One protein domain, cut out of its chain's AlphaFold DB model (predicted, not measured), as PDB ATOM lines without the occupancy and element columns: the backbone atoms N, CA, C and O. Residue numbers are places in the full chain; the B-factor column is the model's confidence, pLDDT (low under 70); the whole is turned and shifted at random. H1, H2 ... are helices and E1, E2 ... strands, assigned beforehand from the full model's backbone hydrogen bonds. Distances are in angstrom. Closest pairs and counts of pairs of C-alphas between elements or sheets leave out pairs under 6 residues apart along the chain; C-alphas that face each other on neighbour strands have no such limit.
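What this domain is: This is residues 169 to 270 of the 616 residues of the protein "LysM peptidoglycan-binding domain-containing protein" of Tepidiforma bonchosmolovskayae (UniProt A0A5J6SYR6). Two separate two-stranded hairpins, E1 with E2 and the longer E3 with E4, stand along one side of an elongated domain, and four short, mostly crossed helices form a loose cluster along the other side. H2 and H3 pack by E1 of the first hairpin, H4 lies near the second, and H1 packs on H4. The printed part has 102 residues, with four named helices and four named strands in the order H1 H2 E1 E2 H3 H4 E3 E4. Each sheet has two antiparallel strands; the class is mixed, helices and strands, with 49 residues, under half, in named elements. The whole is compact, with a radius of gyration of the C-alphas of 13.5 A and spans of 43 by 27 by 23 A.

Where its parts are: H1, residues 169 to 174, begins at C-alpha 169 at (45.433, -45.961, 9.047) and measures 8.6 A. H2 is residues 179 to 185, 9.7 A. E1, residues 200 to 203, measures 9.6 A, and E2, residues 213 to 216, 9.8 A. H3 is residues 224 to 230, 9.6 A. H4, residues 233 to 241, measures 12.5 A, with C-alpha 233 at (39.841, -39.289, 9.137). E3, residues 246 to 251, measures 16.4 A, and E4, residues 254 to 259, 16.6 A, ending at C-alpha 259 at (44.205, -45.521, -2.963).

How they stand to each other: H1 and H4 touch about perpendicular, at 81 degrees, with the closest C-alphas, those of Ala 172 and Gly 234, 5.0 A apart. H2 and H3 touch at a steep tilt of 64 degrees, opposite ways; their closest C-alphas, of Tyr 179 and Arg 225, are 5.2 A apart. H2 and H4 touch at 88 degrees, about perpendicular, and the closest C-alphas, of Tyr 179 and Gly 234, are 7.3 A apart. The closest C-alphas of H2 and E1, of Ala 185 and Gln 202, are 6.0 A apart. E1 and E2 are an antiparallel hairpin, with N 201 and O 215 at 2.8 A. E3 and E4 are another, with N 256 and O 249 at 2.8 A. E1 is apart from E3 and E4, and so is E2. In H1, H2, H3 and H4 every O i to N i+4 pair is within hydrogen-bond range.

The domain as a whole: The two C-alphas farthest apart, of Pro 196 and Asp 263, are 42.8 A from each other. The printed part has no cut. The link from H2 to E1, residues 186 to 199, is long. Mean pLDDT of the printed part is 78.5; residues 169 to 177, 220 to 221, 238, 241 to 242 and 267 to 270 are under 70.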
ATOM      1  N   SER A 169      46.101 -45.791   7.749       61.25
ATOM      2  CA  SER A 169      45.433 -45.961   9.047       61.25
ATOM      3  C   SER A 169      46.389 -46.282  10.181       61.25
ATOM      4  O   SER A 169      46.264 -45.707  11.261       61.25
ATOM      5  N   THR A 170      47.356 -47.167   9.959       53.19
ATOM      6  CA  THR A 170      48.319 -47.531  11.003       53.19
ATOM      7  C   THR A 170      49.283 -46.384  11.275       53.19
ATOM      8  O   THR A 170      49.543 -46.077  12.439       53.19
ATOM      9  N   ILE A 171      49.699 -45.673  10.223       55.72
ATOM     10  CA  ILE A 171      50.509 -44.455  10.329       55.72
ATOM     11  C   ILE A 171      49.724 -43.363  11.068       55.72
ATOM     12  O   ILE A 171      50.196 -42.832  12.070       55.72
ATOM     13  N   ALA A 172      48.498 -43.055  10.637       61.78
ATOM     14  CA  ALA A 172      47.682 -42.036  11.294       61.78
ATOM     15  C   ALA A 172      47.487 -42.315  12.788       61.78
ATOM     16  O   ALA A 172      47.677 -41.421  13.613       61.78
ATOM     17  N   LYS A 173      47.180 -43.566  13.144       60.00
ATOM     18  CA  LYS A 173      46.976 -43.984  14.530       60.00
ATOM     19  C   LYS A 173      48.242 -43.837  15.375       60.00
ATOM     20  O   LYS A 173      48.164 -43.277  16.466       60.00
ATOM     21  N   ALA A 174      49.394 -44.276  14.864       52.44
ATOM     22  CA  ALA A 174      50.680 -44.157  15.556       52.44
ATOM     23  C   ALA A 174      51.065 -42.694  15.839       52.44
ATOM     24  O   ALA A 174      51.661 -42.393  16.869       52.44
ATOM     25  N   HIS A 175      50.667 -41.777  14.954       55.81
ATOM     26  CA  HIS A 175      50.948 -40.346  15.073       55.81
ATOM     27  C   HIS A 175      49.804 -39.533  15.706       55.81
ATOM     28  O   HIS A 175      49.899 -38.313  15.828       55.81
ATOM     29  N   GLY A 176      48.719 -40.191  16.121       61.34
ATOM     30  CA  GLY A 176      47.537 -39.549  16.690       61.34
ATOM     31  C   GLY A 176      46.834 -38.553  15.762       61.34
ATOM     32  O   GLY A 176      46.247 -37.579  16.231       61.34
ATOM     33  N   ILE A 177      46.912 -38.806  14.457       69.81
ATOM     34  CA  ILE A 177      46.277 -38.034  13.389       69.81
ATOM     35  C   ILE A 177      44.838 -38.539  13.219       69.81
ATOM     36  O   ILE A 177      44.574 -39.740  13.261       69.81
ATOM     37  N   GLY A 178      43.889 -37.633  13.010       80.31
ATOM     38  CA  GLY A 178      42.474 -37.918  12.788       80.31
ATOM     39  C   GLY A 178      41.614 -37.605  14.006       80.31
ATOM     40  O   GLY A 178      40.661 -36.829  13.904       80.31
ATOM     41  N   TYR A 179      41.936 -38.172  15.177       78.19
ATOM     42  CA  TYR A 179      41.129 -37.913  16.377       78.19
ATOM     43  C   TYR A 179      41.332 -36.490  16.938       78.19
ATOM     44  O   TYR A 179      40.468 -35.982  17.652       78.19
ATOM     45  N   ARG A 180      42.448 -35.821  16.620       74.94
ATOM     46  CA  ARG A 180      42.668 -34.407  16.979       74.94
ATOM     47  C   ARG A 180      41.785 -33.482  16.142       74.94
ATOM     48  O   ARG A 180      41.212 -32.522  16.650       74.94
ATOM     49  N   GLU A 181      41.628 -33.803  14.869       77.38
ATOM     50  CA  GLU A 181      40.848 -33.027  13.913       77.38
ATOM     51  C   GLU A 181      39.349 -33.238  14.129       77.38
ATOM     52  O   GLU A 181      38.584 -32.274  14.124       77.38
ATOM     53  N   ILE A 182      38.921 -34.477  14.409       83.94
ATOM     54  CA  ILE A 182      37.526 -34.743  14.782       83.94
ATOM     55  C   ILE A 182      37.176 -34.085  16.127       83.94
ATOM     56  O   ILE A 182      36.059 -33.608  16.289       83.94
ATOM     57  N   PHE A 183      38.112 -34.011  17.081       79.56
ATOM     58  CA  PHE A 183      37.906 -33.319  18.354       79.56
ATOM     59  C   PHE A 183      37.556 -31.845  18.130       79.56
ATOM     60  O   PHE A 183      36.517 -31.377  18.602       79.56
ATOM     61  N   ALA A 184      38.371 -31.143  17.338       79.62
ATOM     62  CA  ALA A 184      38.146 -29.739  17.007       79.62
ATOM     63  C   ALA A 184      36.823 -29.537  16.244       79.62
ATOM     64  O   ALA A 184      36.048 -28.633  16.557       79.62
ATOM     65  N   ALA A 185      36.517 -30.422  15.290       82.75
ATOM     66  CA  ALA A 185      35.282 -30.366  14.507       82.75
ATOM     67  C   ALA A 185      34.005 -30.593  15.342       82.75
ATOM     68  O   ALA A 185      32.915 -30.226  14.903       82.75
ATOM     69  N   ASN A 186      34.124 -31.174  16.540       88.38
ATOM     70  CA  ASN A 186      33.001 -31.514  17.420       88.38
ATOM     71  C   ASN A 186      32.979 -30.693  18.710       88.38
ATOM     72  O   ASN A 186      32.518 -31.171  19.748       88.38
ATOM     73  N   GLY A 187      33.472 -29.452  18.652       80.50
ATOM     74  CA  GLY A 187      33.387 -28.521  19.775       80.50
ATOM     75  C   GLY A 187      34.186 -28.979  20.990       80.50
ATOM     76  O   GLY A 187      33.743 -28.773  22.117       80.50
ATOM     77  N   ASN A 188      35.340 -29.614  20.761       77.12
ATOM     78  CA  ASN A 188      36.275 -30.044  21.802       77.12
ATOM     79  C   ASN A 188      35.682 -31.067  22.785       77.12
ATOM     80  O   ASN A 188      36.070 -31.145  23.953       77.12
ATOM     81  N   ARG A 189      34.723 -31.865  22.313       80.62
ATOM     82  CA  ARG A 189      34.153 -32.975  23.076       80.62
ATOM     83  C   ARG A 189      35.213 -34.038  23.362       80.62
ATOM     84  O   ARG A 189      36.046 -34.315  22.507       80.62
ATOM     85  N   ASN A 190      35.147 -34.673  24.532       77.75
ATOM     86  CA  ASN A 190      36.072 -35.739  24.905       77.75
ATOM     87  C   ASN A 190      36.155 -36.830  23.824       77.75
ATOM     88  O   ASN A 190      35.136 -37.359  23.375       77.75
ATOM     89  N   VAL A 191      37.379 -37.181  23.428       75.62
ATOM     90  CA  VAL A 191      37.613 -38.163  22.372       75.62
ATOM     91  C   VAL A 191      37.326 -39.607  22.783       75.62
ATOM     92  O   VAL A 191      37.046 -40.437  21.916       75.62
ATOM     93  N   ASP A 192      37.357 -39.887  24.081       76.94
ATOM     94  CA  ASP A 192      37.235 -41.224  24.662       76.94
ATOM     95  C   ASP A 192      35.904 -41.429  25.425       76.94
ATOM     96  O   ASP A 192      35.603 -42.536  25.874       76.94
ATOM     97  N   GLU A 193      35.043 -40.402  25.476       79.50
ATOM     98  CA  GLU A 193      33.661 -40.512  25.967       79.50
ATOM     99  C   GLU A 193      32.852 -41.500  25.112       79.50
ATOM    100  O   GLU A 193      32.837 -41.413  23.879       79.50
ATOM    101  N   ILE A 194      32.132 -42.409  25.779       80.62
ATOM    102  CA  ILE A 194      31.154 -43.284  25.129       80.62
ATOM    103  C   ILE A 194      29.953 -42.449  24.689       80.62
ATOM    104  O   ILE A 194      29.246 -41.855  25.504       80.62
ATOM    105  N   LEU A 195      29.705 -42.439  23.387       82.50
ATOM    106  CA  LEU A 195      28.642 -41.674  22.766       82.50
ATOM    107  C   LEU A 195      27.337 -42.483  22.742       82.50
ATOM    108  O   LEU A 195      27.335 -43.626  22.278       82.50
ATOM    109  N   PRO A 196      26.202 -41.896  23.163       87.25
ATOM    110  CA  PRO A 196      24.897 -42.523  23.001       87.25
ATOM    111  C   PRO A 196      24.571 -42.778  21.529       87.25
ATOM    112  O   PRO A 196      24.892 -41.956  20.658       87.25
ATOM    113  N   LYS A 197      23.840 -43.855  21.241       86.81
ATOM    114  CA  LYS A 197      23.289 -44.092  19.904       86.81
ATOM    115  C   LYS A 197      22.464 -42.903  19.411       86.81
ATOM    116  O   LYS A 197      21.749 -42.251  20.167       86.81
ATOM    117  N   ASN A 198      22.551 -42.647  18.109       87.75
ATOM    118  CA  ASN A 198      21.995 -41.495  17.397       87.75
ATOM    119  C   ASN A 198      22.687 -40.149  17.670       87.75
ATOM    120  O   ASN A 198      22.253 -39.128  17.131       87.75
ATOM    121  N   THR A 199      23.775 -40.121  18.448       92.00
ATOM    122  CA  THR A 199      24.624 -38.926  18.549       92.00
ATOM    123  C   THR A 199      25.137 -38.536  17.162       92.00
ATOM    124  O   THR A 199      25.606 -39.386  16.406       92.00
ATOM    125  N   ARG A 200      25.051 -37.245  16.829       93.12
ATOM    126  CA  ARG A 200      25.561 -36.680  15.574       93.12
ATOM    127  C   ARG A 200      26.996 -36.208  15.785       93.12
ATOM    128  O   ARG A 200      27.233 -35.369  16.649       93.12
ATOM    129  N   VAL A 201      27.920 -36.742  14.998       91.75
ATOM    130  CA  VAL A 201      29.350 -36.421  15.019       91.75
ATOM    131  C   VAL A 201      29.730 -35.799  13.682       91.75
ATOM    132  O   VAL A 201      29.480 -36.380  12.629       91.75
ATOM    133  N   GLN A 202      30.327 -34.614  13.714       93.19
ATOM    134  CA  GLN A 202      30.873 -33.938  12.547       93.19
ATOM    135  C   GLN A 202      32.210 -34.568  12.157       93.19
ATOM    136  O   GLN A 202      33.192 -34.487  12.890       93.19
ATOM    137  N   ILE A 203      32.269 -35.161  10.974       91.25
ATOM    138  CA  ILE A 203      33.530 -35.542  10.344       91.25
ATOM    139  C   ILE A 203      34.100 -34.287   9.667       91.25
ATOM    140  O   ILE A 203      33.354 -33.618   8.942       91.25
ATOM    141  N   PRO A 204      35.370 -33.912   9.919       86.56
ATOM    142  CA  PRO A 204      35.959 -32.719   9.318       86.56
ATOM    143  C   PRO A 204      36.001 -32.823   7.788       86.56
ATOM    144  O   PRO A 204      35.985 -33.916   7.223       86.56
ATOM    145  N   GLY A 205      36.038 -31.669   7.124       82.19
ATOM    146  CA  GLY A 205      36.150 -31.587   5.672       82.19
ATOM    147  C   GLY A 205      37.502 -32.060   5.146       82.19
ATOM    148  O   GLY A 205      38.534 -31.847   5.779       82.19
ATOM    149  N   PHE A 206      37.486 -32.683   3.970       84.44
ATOM    150  CA  PHE A 206      38.666 -33.180   3.256       84.44
ATOM    151  C   PHE A 206      38.479 -33.048   1.743       84.44
ATOM    152  O   PHE A 206      37.385 -32.750   1.272       84.44
ATOM    153  N   LYS A 207      39.518 -33.279   0.939       81.94
ATOM    154  CA  LYS A 207      39.493 -32.982  -0.504       81.94
ATOM    155  C   LYS A 207      38.324 -33.627  -1.257       81.94
ATOM    156  O   LYS A 207      37.705 -32.970  -2.090       81.94
ATOM    157  N   ALA A 208      38.013 -34.894  -0.976       77.12
ATOM    158  CA  ALA A 208      36.896 -35.594  -1.616       77.12
ATOM    159  C   ALA A 208      35.507 -35.187  -1.074       77.12
ATOM    160  O   ALA A 208      34.509 -35.384  -1.768       77.12
ATOM    161  N   ARG A 209      35.425 -34.602   0.130       84.81
ATOM    162  CA  ARG A 209      34.207 -34.005   0.711       84.81
ATOM    163  C   ARG A 209      34.561 -32.733   1.500       84.81
ATOM    164  O   ARG A 209      34.752 -32.814   2.715       84.81
ATOM    165  N   PRO A 210      34.655 -31.566   0.833       83.69
ATOM    166  CA  PRO A 210      35.179 -30.339   1.445       83.69
ATOM    167  C   PRO A 210      34.406 -29.858   2.674       83.69
ATOM    168  O   PRO A 210      35.006 -29.328   3.601       83.69
ATOM    169  N   ASP A 211      33.097 -30.102   2.712       83.25
ATOM    170  CA  ASP A 211      32.226 -29.708   3.827       83.25
ATOM    171  C   ASP A 211      32.148 -30.776   4.938       83.25
ATOM    172  O   ASP A 211      31.421 -30.624   5.923       83.25
ATOM    173  N   GLY A 212      32.877 -31.885   4.782       89.38
ATOM    174  CA  GLY A 212      32.780 -33.044   5.662       89.38
ATOM    175  C   GLY A 212      31.401 -33.696   5.578       89.38
ATOM    176  O   GLY A 212      30.723 -33.641   4.549       89.38
ATOM    177  N   TYR A 213      30.987 -34.367   6.649       91.88
ATOM    178  CA  TYR A 213      29.636 -34.917   6.774       91.88
ATOM    179  C   TYR A 213      29.307 -35.262   8.229       91.88
ATOM    180  O   TYR A 213      30.176 -35.278   9.096       91.88
ATOM    181  N   ILE A 214      28.034 -35.562   8.492       92.88
ATOM    182  CA  ILE A 214      27.582 -36.004   9.811       92.88
ATOM    183  C   ILE A 214      27.548 -37.530   9.861       92.88
ATOM    184  O   ILE A 214      26.740 -38.158   9.176       92.88
ATOM    185  N   TYR A 215      28.369 -38.109  10.730       90.62
ATOM    186  CA  TYR A 215      28.254 -39.493  11.166       90.62
ATOM    187  C   TYR A 215      27.224 -39.595  12.298       90.62
ATOM    188  O   TYR A 215      27.166 -38.742  13.184       90.62
ATOM    189  N   THR A 216      26.386 -40.628  12.274       90.56
ATOM    190  CA  THR A 216      25.402 -40.883  13.335       90.56
ATOM    191  C   THR A 216      25.807 -42.146  14.074       90.56
ATOM    192  O   THR A 216      25.910 -43.192  13.451       90.56
ATOM    193  N   VAL A 217      26.022 -42.058  15.384       84.12
ATOM    194  CA  VAL A 217      26.469 -43.190  16.210       84.12
ATOM    195  C   VAL A 217      25.455 -44.332  16.156       84.12
ATOM    196  O   VAL A 217      24.268 -44.132  16.427       84.12
ATOM    197  N   TYR A 218      25.920 -45.534  15.815       75.88
ATOM    198  CA  TYR A 218      25.080 -46.714  15.610       75.88
ATOM    199  C   TYR A 218      25.086 -47.658  16.814       75.88
ATOM    200  O   TYR A 218      24.073 -48.321  17.064       75.88
ATOM    201  N   LYS A 219      26.210 -47.729  17.540       71.75
ATOM    202  CA  LYS A 219      26.413 -48.611  18.697       71.75
ATOM    203  C   LYS A 219      26.587 -47.798  19.976       71.75
ATOM    204  O   LYS A 219      27.186 -46.731  19.964       71.75
ATOM    205  N   ASP A 220      26.160 -48.364  21.098       69.69
ATOM    206  CA  ASP A 220      26.219 -47.713  22.416       69.69
ATOM    207  C   ASP A 220      27.631 -47.710  23.049       69.69
ATOM    208  O   ASP A 220      27.772 -47.498  24.248       69.69
ATOM    209  N   ASN A 221      28.688 -47.993  22.277       68.94
ATOM    210  CA  ASN A 221      30.072 -48.107  22.759       68.94
ATOM    211  C   ASN A 221      31.109 -47.380  21.878       68.94
ATOM    212  O   ASN A 221      32.318 -47.641  21.985       68.94
ATOM    213  N   GLU A 222      30.650 -46.508  20.979       76.69
ATOM    214  CA  GLU A 222      31.519 -45.714  20.108       76.69
ATOM    215  C   GLU A 222      32.044 -44.477  20.839       76.69
ATOM    216  O   GLU A 222      31.366 -43.916  21.691       76.69
ATOM    217  N   THR A 223      33.251 -44.045  20.488       83.88
ATOM    218  CA  THR A 223      33.878 -42.808  20.977       83.88
ATOM    219  C   THR A 223      34.331 -41.989  19.772       83.88
ATOM    220  O   THR A 223      34.459 -42.550  18.678       83.88
ATOM    221  N   LEU A 224      34.614 -40.689  19.920       79.81
ATOM    222  CA  LEU A 224      35.126 -39.909  18.782       79.81
ATOM    223  C   LEU A 224      36.440 -40.481  18.245       79.81
ATOM    224  O   LEU A 224      36.641 -40.461  17.037       79.81
ATOM    225  N   ARG A 225      37.300 -41.047  19.100       77.06
ATOM    226  CA  ARG A 225      38.520 -41.745  18.673       77.06
ATOM    227  C   ARG A 225      38.203 -42.943  17.781       77.06
ATOM    228  O   ARG A 225      38.734 -43.042  16.680       77.06
ATOM    229  N   LYS A 226      37.290 -43.821  18.215       73.81
ATOM    230  CA  LYS A 226      36.866 -44.986  17.416       73.81
ATOM    231  C   LYS A 226      36.204 -44.567  16.103       73.81
ATOM    232  O   LYS A 226      36.363 -45.255  15.102       73.81
ATOM    233  N   ILE A 227      35.471 -43.455  16.112       79.50
ATOM    234  CA  ILE A 227      34.836 -42.893  14.918       79.50
ATOM    235  C   ILE A 227      35.887 -42.279  13.990       79.50
ATOM    236  O   ILE A 227      35.810 -42.483  12.787       79.50
ATOM    237  N   ALA A 228      36.904 -41.589  14.509       77.88
ATOM    238  CA  ALA A 228      38.006 -41.070  13.698       77.88
ATOM    239  C   ALA A 228      38.723 -42.196  12.941       77.88
ATOM    240  O   ALA A 228      38.991 -42.066  11.745       77.88
ATOM    241  N   ASP A 229      38.972 -43.307  13.641       73.38
ATOM    242  CA  ASP A 229      39.590 -44.506  13.084       73.38
ATOM    243  C   ASP A 229      38.664 -45.179  12.057       73.38
ATOM    244  O   ASP A 229      39.082 -45.455  10.933       73.38
ATOM    245  N   SER A 230      37.389 -45.412  12.404       77.69
ATOM    246  CA  SER A 230      36.435 -46.117  11.534       77.69
ATOM    247  C   SER A 230      36.027 -45.315  10.300       77.69
ATOM    248  O   SER A 230      35.716 -45.902   9.266       77.69
ATOM    249  N   GLN A 231      36.039 -43.984  10.400       85.19
ATOM    250  CA  GLN A 231      35.747 -43.066   9.301       85.19
ATOM    251  C   GLN A 231      37.003 -42.645   8.528       85.19
ATOM    252  O   GLN A 231      36.909 -41.829   7.616       85.19
ATOM    253  N   LEU A 232      38.171 -43.212   8.859       81.62
ATOM    254  CA  LEU A 232      39.434 -43.007   8.145       81.62
ATOM    255  C   LEU A 232      39.854 -41.526   8.062       81.62
ATOM    256  O   LEU A 232      40.495 -41.113   7.095       81.62
ATOM    257  N   VAL A 233      39.556 -40.736   9.101       81.50
ATOM    258  CA  VAL A 233      39.841 -39.289   9.137       81.50
ATOM    259  C   VAL A 233      41.342 -39.026   8.999       81.50
ATOM    260  O   VAL A 233      41.770 -38.260   8.138       81.50
ATOM    261  N   GLY A 234      42.155 -39.711   9.804       76.19
ATOM    262  CA  GLY A 234      43.612 -39.601   9.740       76.19
ATOM    263  C   GLY A 234      44.211 -40.051   8.398       76.19
ATOM    264  O   GLY A 234      44.988 -39.297   7.811       76.19
ATOM    265  N   PRO A 235      43.828 -41.224   7.857       81.31
ATOM    266  CA  PRO A 235      44.228 -41.660   6.521       81.31
ATOM    267  C   PRO A 235      43.992 -40.642   5.409       81.31
ATOM    268  O   PRO A 235      44.878 -40.414   4.587       81.31
ATOM    269  N   VAL A 236      42.806 -40.035   5.383       83.94
ATOM    270  CA  VAL A 236      42.422 -39.070   4.350       83.94
ATOM    271  C   VAL A 236      43.268 -37.800   4.446       83.94
ATOM    272  O   VAL A 236      43.736 -37.308   3.423       83.94
ATOM    273  N   ILE A 237      43.544 -37.316   5.661       79.56
ATOM    274  CA  ILE A 237      44.439 -36.169   5.885       79.56
ATOM    275  C   ILE A 237      45.836 -36.458   5.330       79.56
ATOM    276  O   ILE A 237      46.402 -35.633   4.611       79.56
ATOM    277  N   ILE A 238      46.389 -37.638   5.629       69.88
ATOM    278  CA  ILE A 238      47.706 -38.025   5.114       69.88
ATOM    279  C   ILE A 238      47.659 -38.140   3.584       69.88
ATOM    280  O   ILE A 238      48.576 -37.663   2.916       69.88
ATOM    281  N   ALA A 239      46.602 -38.716   3.006       77.94
ATOM    282  CA  ALA A 239      46.452 -38.810   1.555       77.94
ATOM    283  C   ALA A 239      46.407 -37.426   0.884       77.94
ATOM    284  O   ALA A 239      47.130 -37.193  -0.086       77.94
ATOM    285  N   ASP A 240      45.622 -36.498   1.433       80.94
ATOM    286  CA  ASP A 240      45.482 -35.130   0.930       80.94
ATOM    287  C   ASP A 240      46.799 -34.355   1.003       80.94
ATOM    288  O   ASP A 240      47.220 -33.753   0.012       80.94
ATOM    289  N   LEU A 241      47.489 -34.427   2.146       69.06
ATOM    290  CA  LEU A 241      48.777 -33.767   2.374       69.06
ATOM    291  C   LEU A 241      49.862 -34.241   1.392       69.06
ATOM    292  O   LEU A 241      50.762 -33.482   1.021       69.06
ATOM    293  N   ASN A 242      49.756 -35.495   0.957       68.88
ATOM    294  CA  ASN A 242      50.684 -36.136   0.032       68.88
ATOM    295  C   ASN A 242      50.241 -36.096  -1.427       68.88
ATOM    296  O   ASN A 242      50.955 -36.599  -2.291       68.88
ATOM    297  N   GLY A 243      49.078 -35.510  -1.718       79.56
ATOM    298  CA  GLY A 243      48.526 -35.486  -3.068       79.56
ATOM    299  C   GLY A 243      48.202 -36.874  -3.628       79.56
ATOM    300  O   GLY A 243      48.067 -37.006  -4.843       79.56
ATOM    301  N   LEU A 244      48.060 -37.898  -2.780       81.44
ATOM    302  CA  LEU A 244      47.717 -39.249  -3.220       81.44
ATOM    303  C   LEU A 244      46.313 -39.246  -3.835       81.44
ATOM    304  O   LEU A 244      45.383 -38.649  -3.289       81.44
ATOM    305  N   LYS A 245      46.138 -39.929  -4.971       88.94
ATOM    306  CA  LYS A 245      44.804 -40.166  -5.533       88.94
ATOM    307  C   LYS A 245      44.113 -41.265  -4.736       88.94
ATOM    308  O   LYS A 245      44.721 -42.288  -4.426       88.94
ATOM    309  N   TYR A 246      42.841 -41.066  -4.426       91.06
ATOM    310  CA  TYR A 246      42.020 -42.052  -3.739       91.06
ATOM    311  C   TYR A 246      40.551 -41.888  -4.116       91.06
ATOM    312  O   TYR A 246      40.119 -40.808  -4.524       91.06
ATOM    313  N   THR A 247      39.778 -42.954  -3.945       91.19
ATOM    314  CA  THR A 247      38.328 -42.865  -3.787       91.19
ATOM    315  C   THR A 247      37.966 -43.039  -2.321       91.19
ATOM    316  O   THR A 247      38.623 -43.776  -1.584       91.19
ATOM    317  N   PHE A 248      36.916 -42.339  -1.904       91.31
ATOM    318  CA  PHE A 248      36.342 -42.456  -0.574       91.31
ATOM    319  C   PHE A 248      34.840 -42.667  -0.709       91.31
ATOM    320  O   PHE A 248      34.154 -41.861  -1.347       91.31
ATOM    321  N   GLU A 249      34.326 -43.726  -0.100       88.81
ATOM    322  CA  GLU A 249      32.895 -43.981  -0.008       88.81
ATOM    323  C   GLU A 249      32.499 -44.128   1.455       88.81
ATOM    324  O   GLU A 249      33.195 -44.755   2.243       88.81
ATOM    325  N   GLU A 250      31.353 -43.561   1.819       86.94
ATOM    326  CA  GLU A 250      30.716 -43.827   3.104       86.94
ATOM    327  C   GLU A 250      29.311 -44.340   2.815       86.94
ATOM    328  O   GLU A 250      28.541 -43.702   2.085       86.94
ATOM    329  N   LYS A 251      29.000 -45.530   3.335       83.25
ATOM    330  CA  LYS A 251      27.690 -46.157   3.174       83.25
ATOM    331  C   LYS A 251      27.271 -46.841   4.468       83.25
ATOM    332  O   LYS A 251      27.847 -47.851   4.864       83.25
ATOM    333  N   ARG A 252      26.182 -46.347   5.067       79.62
ATOM    334  CA  ARG A 252      25.575 -46.901   6.297       79.62
ATOM    335  C   ARG A 252      26.563 -46.959   7.476       79.62
ATOM    336  O   ARG A 252      26.574 -47.941   8.213       79.62
ATOM    337  N   GLY A 253      27.387 -45.928   7.638       70.62
ATOM    338  CA  GLY A 253      28.366 -45.808   8.717       70.62
ATOM    339  C   GLY A 253      29.701 -46.496   8.448       70.62
ATOM    340  O   GLY A 253      30.599 -46.423   9.284       70.62
ATOM    341  N   VAL A 254      29.857 -47.158   7.302       75.00
ATOM    342  CA  VAL A 254      31.115 -47.796   6.911       75.00
ATOM    343  C   VAL A 254      31.807 -46.909   5.890       75.00
ATOM    344  O   VAL A 254      31.287 -46.723   4.787       75.00
ATOM    345  N   ALA A 255      32.966 -46.374   6.268       79.06
ATOM    346  CA  ALA A 255      33.847 -45.654   5.364       79.06
ATOM    347  C   ALA A 255      34.846 -46.618   4.718       79.06
ATOM    348  O   ALA A 255      35.424 -47.481   5.381       79.06
ATOM    349  N   THR A 256      35.071 -46.457   3.423       79.50
ATOM    350  CA  THR A 256      36.103 -47.161   2.670       79.50
ATOM    351  C   THR A 256      36.966 -46.146   1.940       79.50
ATOM    352  O   THR A 256      36.476 -45.189   1.342       79.50
ATOM    353  N   LEU A 257      38.277 -46.360   1.994       83.25
ATOM    354  CA  LEU A 257      39.264 -45.582   1.260       83.25
ATOM    355  C   LEU A 257      40.060 -46.535   0.377       83.25
ATOM    356  O   LEU A 257      40.663 -47.484   0.873       83.25
ATOM    357  N   GLN A 258      40.078 -46.266  -0.924       85.00
ATOM    358  CA  GLN A 258      40.874 -47.011  -1.889       85.00
ATOM    359  C   GLN A 258      41.865 -46.054  -2.535       85.00
ATOM    360  O   GLN A 258      41.483 -45.155  -3.281       85.00
ATOM    361  N   LEU A 259      43.155 -46.253  -2.262       80.19
ATOM    362  CA  LEU A 259      44.205 -45.521  -2.963       80.19
ATOM    363  C   LEU A 259      44.193 -45.882  -4.447       80.19
ATOM    364  O   LEU A 259      43.858 -47.012  -4.816       80.19
ATOM    365  N   LEU A 260      44.598 -44.938  -5.287       82.12
ATOM    366  CA  LEU A 260      44.672 -45.092  -6.732       82.12
ATOM    367  C   LEU A 260      46.082 -44.786  -7.240       82.12
ATOM    368  O   LEU A 260      46.821 -43.996  -6.652       82.12
ATOM    369  N   THR A 261      46.451 -45.411  -8.352       79.38
ATOM    370  CA  THR A 261      47.615 -45.009  -9.143       79.38
ATOM    371  C   THR A 261      47.322 -43.712  -9.903       79.38
ATOM    372  O   THR A 261      46.174 -43.270  -9.989       79.38
ATOM    373  N   GLU A 262      48.350 -43.106 -10.503       79.62
ATOM    374  CA  GLU A 262      48.175 -41.930 -11.367       79.62
ATOM    375  C   GLU A 262      47.161 -42.172 -12.497       79.62
ATOM    376  O   GLU A 262      46.321 -41.311 -12.763       79.62
ATOM    377  N   ASP A 263      47.157 -43.381 -13.060       84.62
ATOM    378  CA  ASP A 263      46.234 -43.814 -14.118       84.62
ATOM    379  C   ASP A 263      44.822 -44.166 -13.606       84.62
ATOM    380  O   ASP A 263      43.987 -44.660 -14.364       84.62
ATOM    381  N   GLY A 264      44.547 -43.966 -12.312       83.81
ATOM    382  CA  GLY A 264      43.234 -44.189 -11.705       83.81
ATOM    383  C   GLY A 264      42.906 -45.646 -11.368       83.81
ATOM    384  O   GLY A 264      41.748 -45.955 -11.097       83.81
ATOM    385  N   LYS A 265      43.889 -46.557 -11.370       78.06
ATOM    386  CA  LYS A 265      43.674 -47.968 -11.000       78.06
ATOM    387  C   LYS A 265      43.790 -48.174  -9.488       78.06
ATOM    388  O   LYS A 265      44.571 -47.456  -8.864       78.06
ATOM    389  N   PRO A 266      43.099 -49.170  -8.899       70.00
ATOM    390  CA  PRO A 266      43.262 -49.512  -7.492       70.00
ATOM    391  C   PRO A 266      44.718 -49.790  -7.145       70.00
ATOM    392  O   PRO A 266      45.418 -50.546  -7.821       70.00
ATOM    393  N   ARG A 267      45.159 -49.163  -6.066       64.81
ATOM    394  CA  ARG A 267      46.493 -49.295  -5.517       64.81
ATOM    395  C   ARG A 267      46.431 -50.139  -4.250       64.81
ATOM    396  O   ARG A 267      45.729 -49.784  -3.308       64.81
ATOM    397  N   ALA A 268      47.186 -51.235  -4.232       49.41
ATOM    398  CA  ALA A 268      47.154 -52.226  -3.152       49.41
ATOM    399  C   ALA A 268      47.599 -51.683  -1.778       49.41
ATOM    400  O   ALA A 268      47.263 -52.263  -0.754       49.41
ATOM    401  N   GLY A 269      48.330 -50.568  -1.747       54.44
ATOM    402  CA  GLY A 269      48.793 -49.931  -0.519       54.44
ATOM    403  C   GLY A 269      49.995 -49.032  -0.771       54.44
ATOM    404  O   GLY A 269      50.328 -48.723  -1.921       54.44
ATOM    405  N   LEU A 270      50.645 -48.618   0.316       49.03
ATOM    406  CA  LEU A 270      51.917 -47.906   0.249       49.03
ATOM    407  C   LEU A 270      53.019 -48.867  -0.211       49.03
ATOM    408  O   LEU A 270      53.055 -50.026   0.205       49.03
TER     409      LEU A 270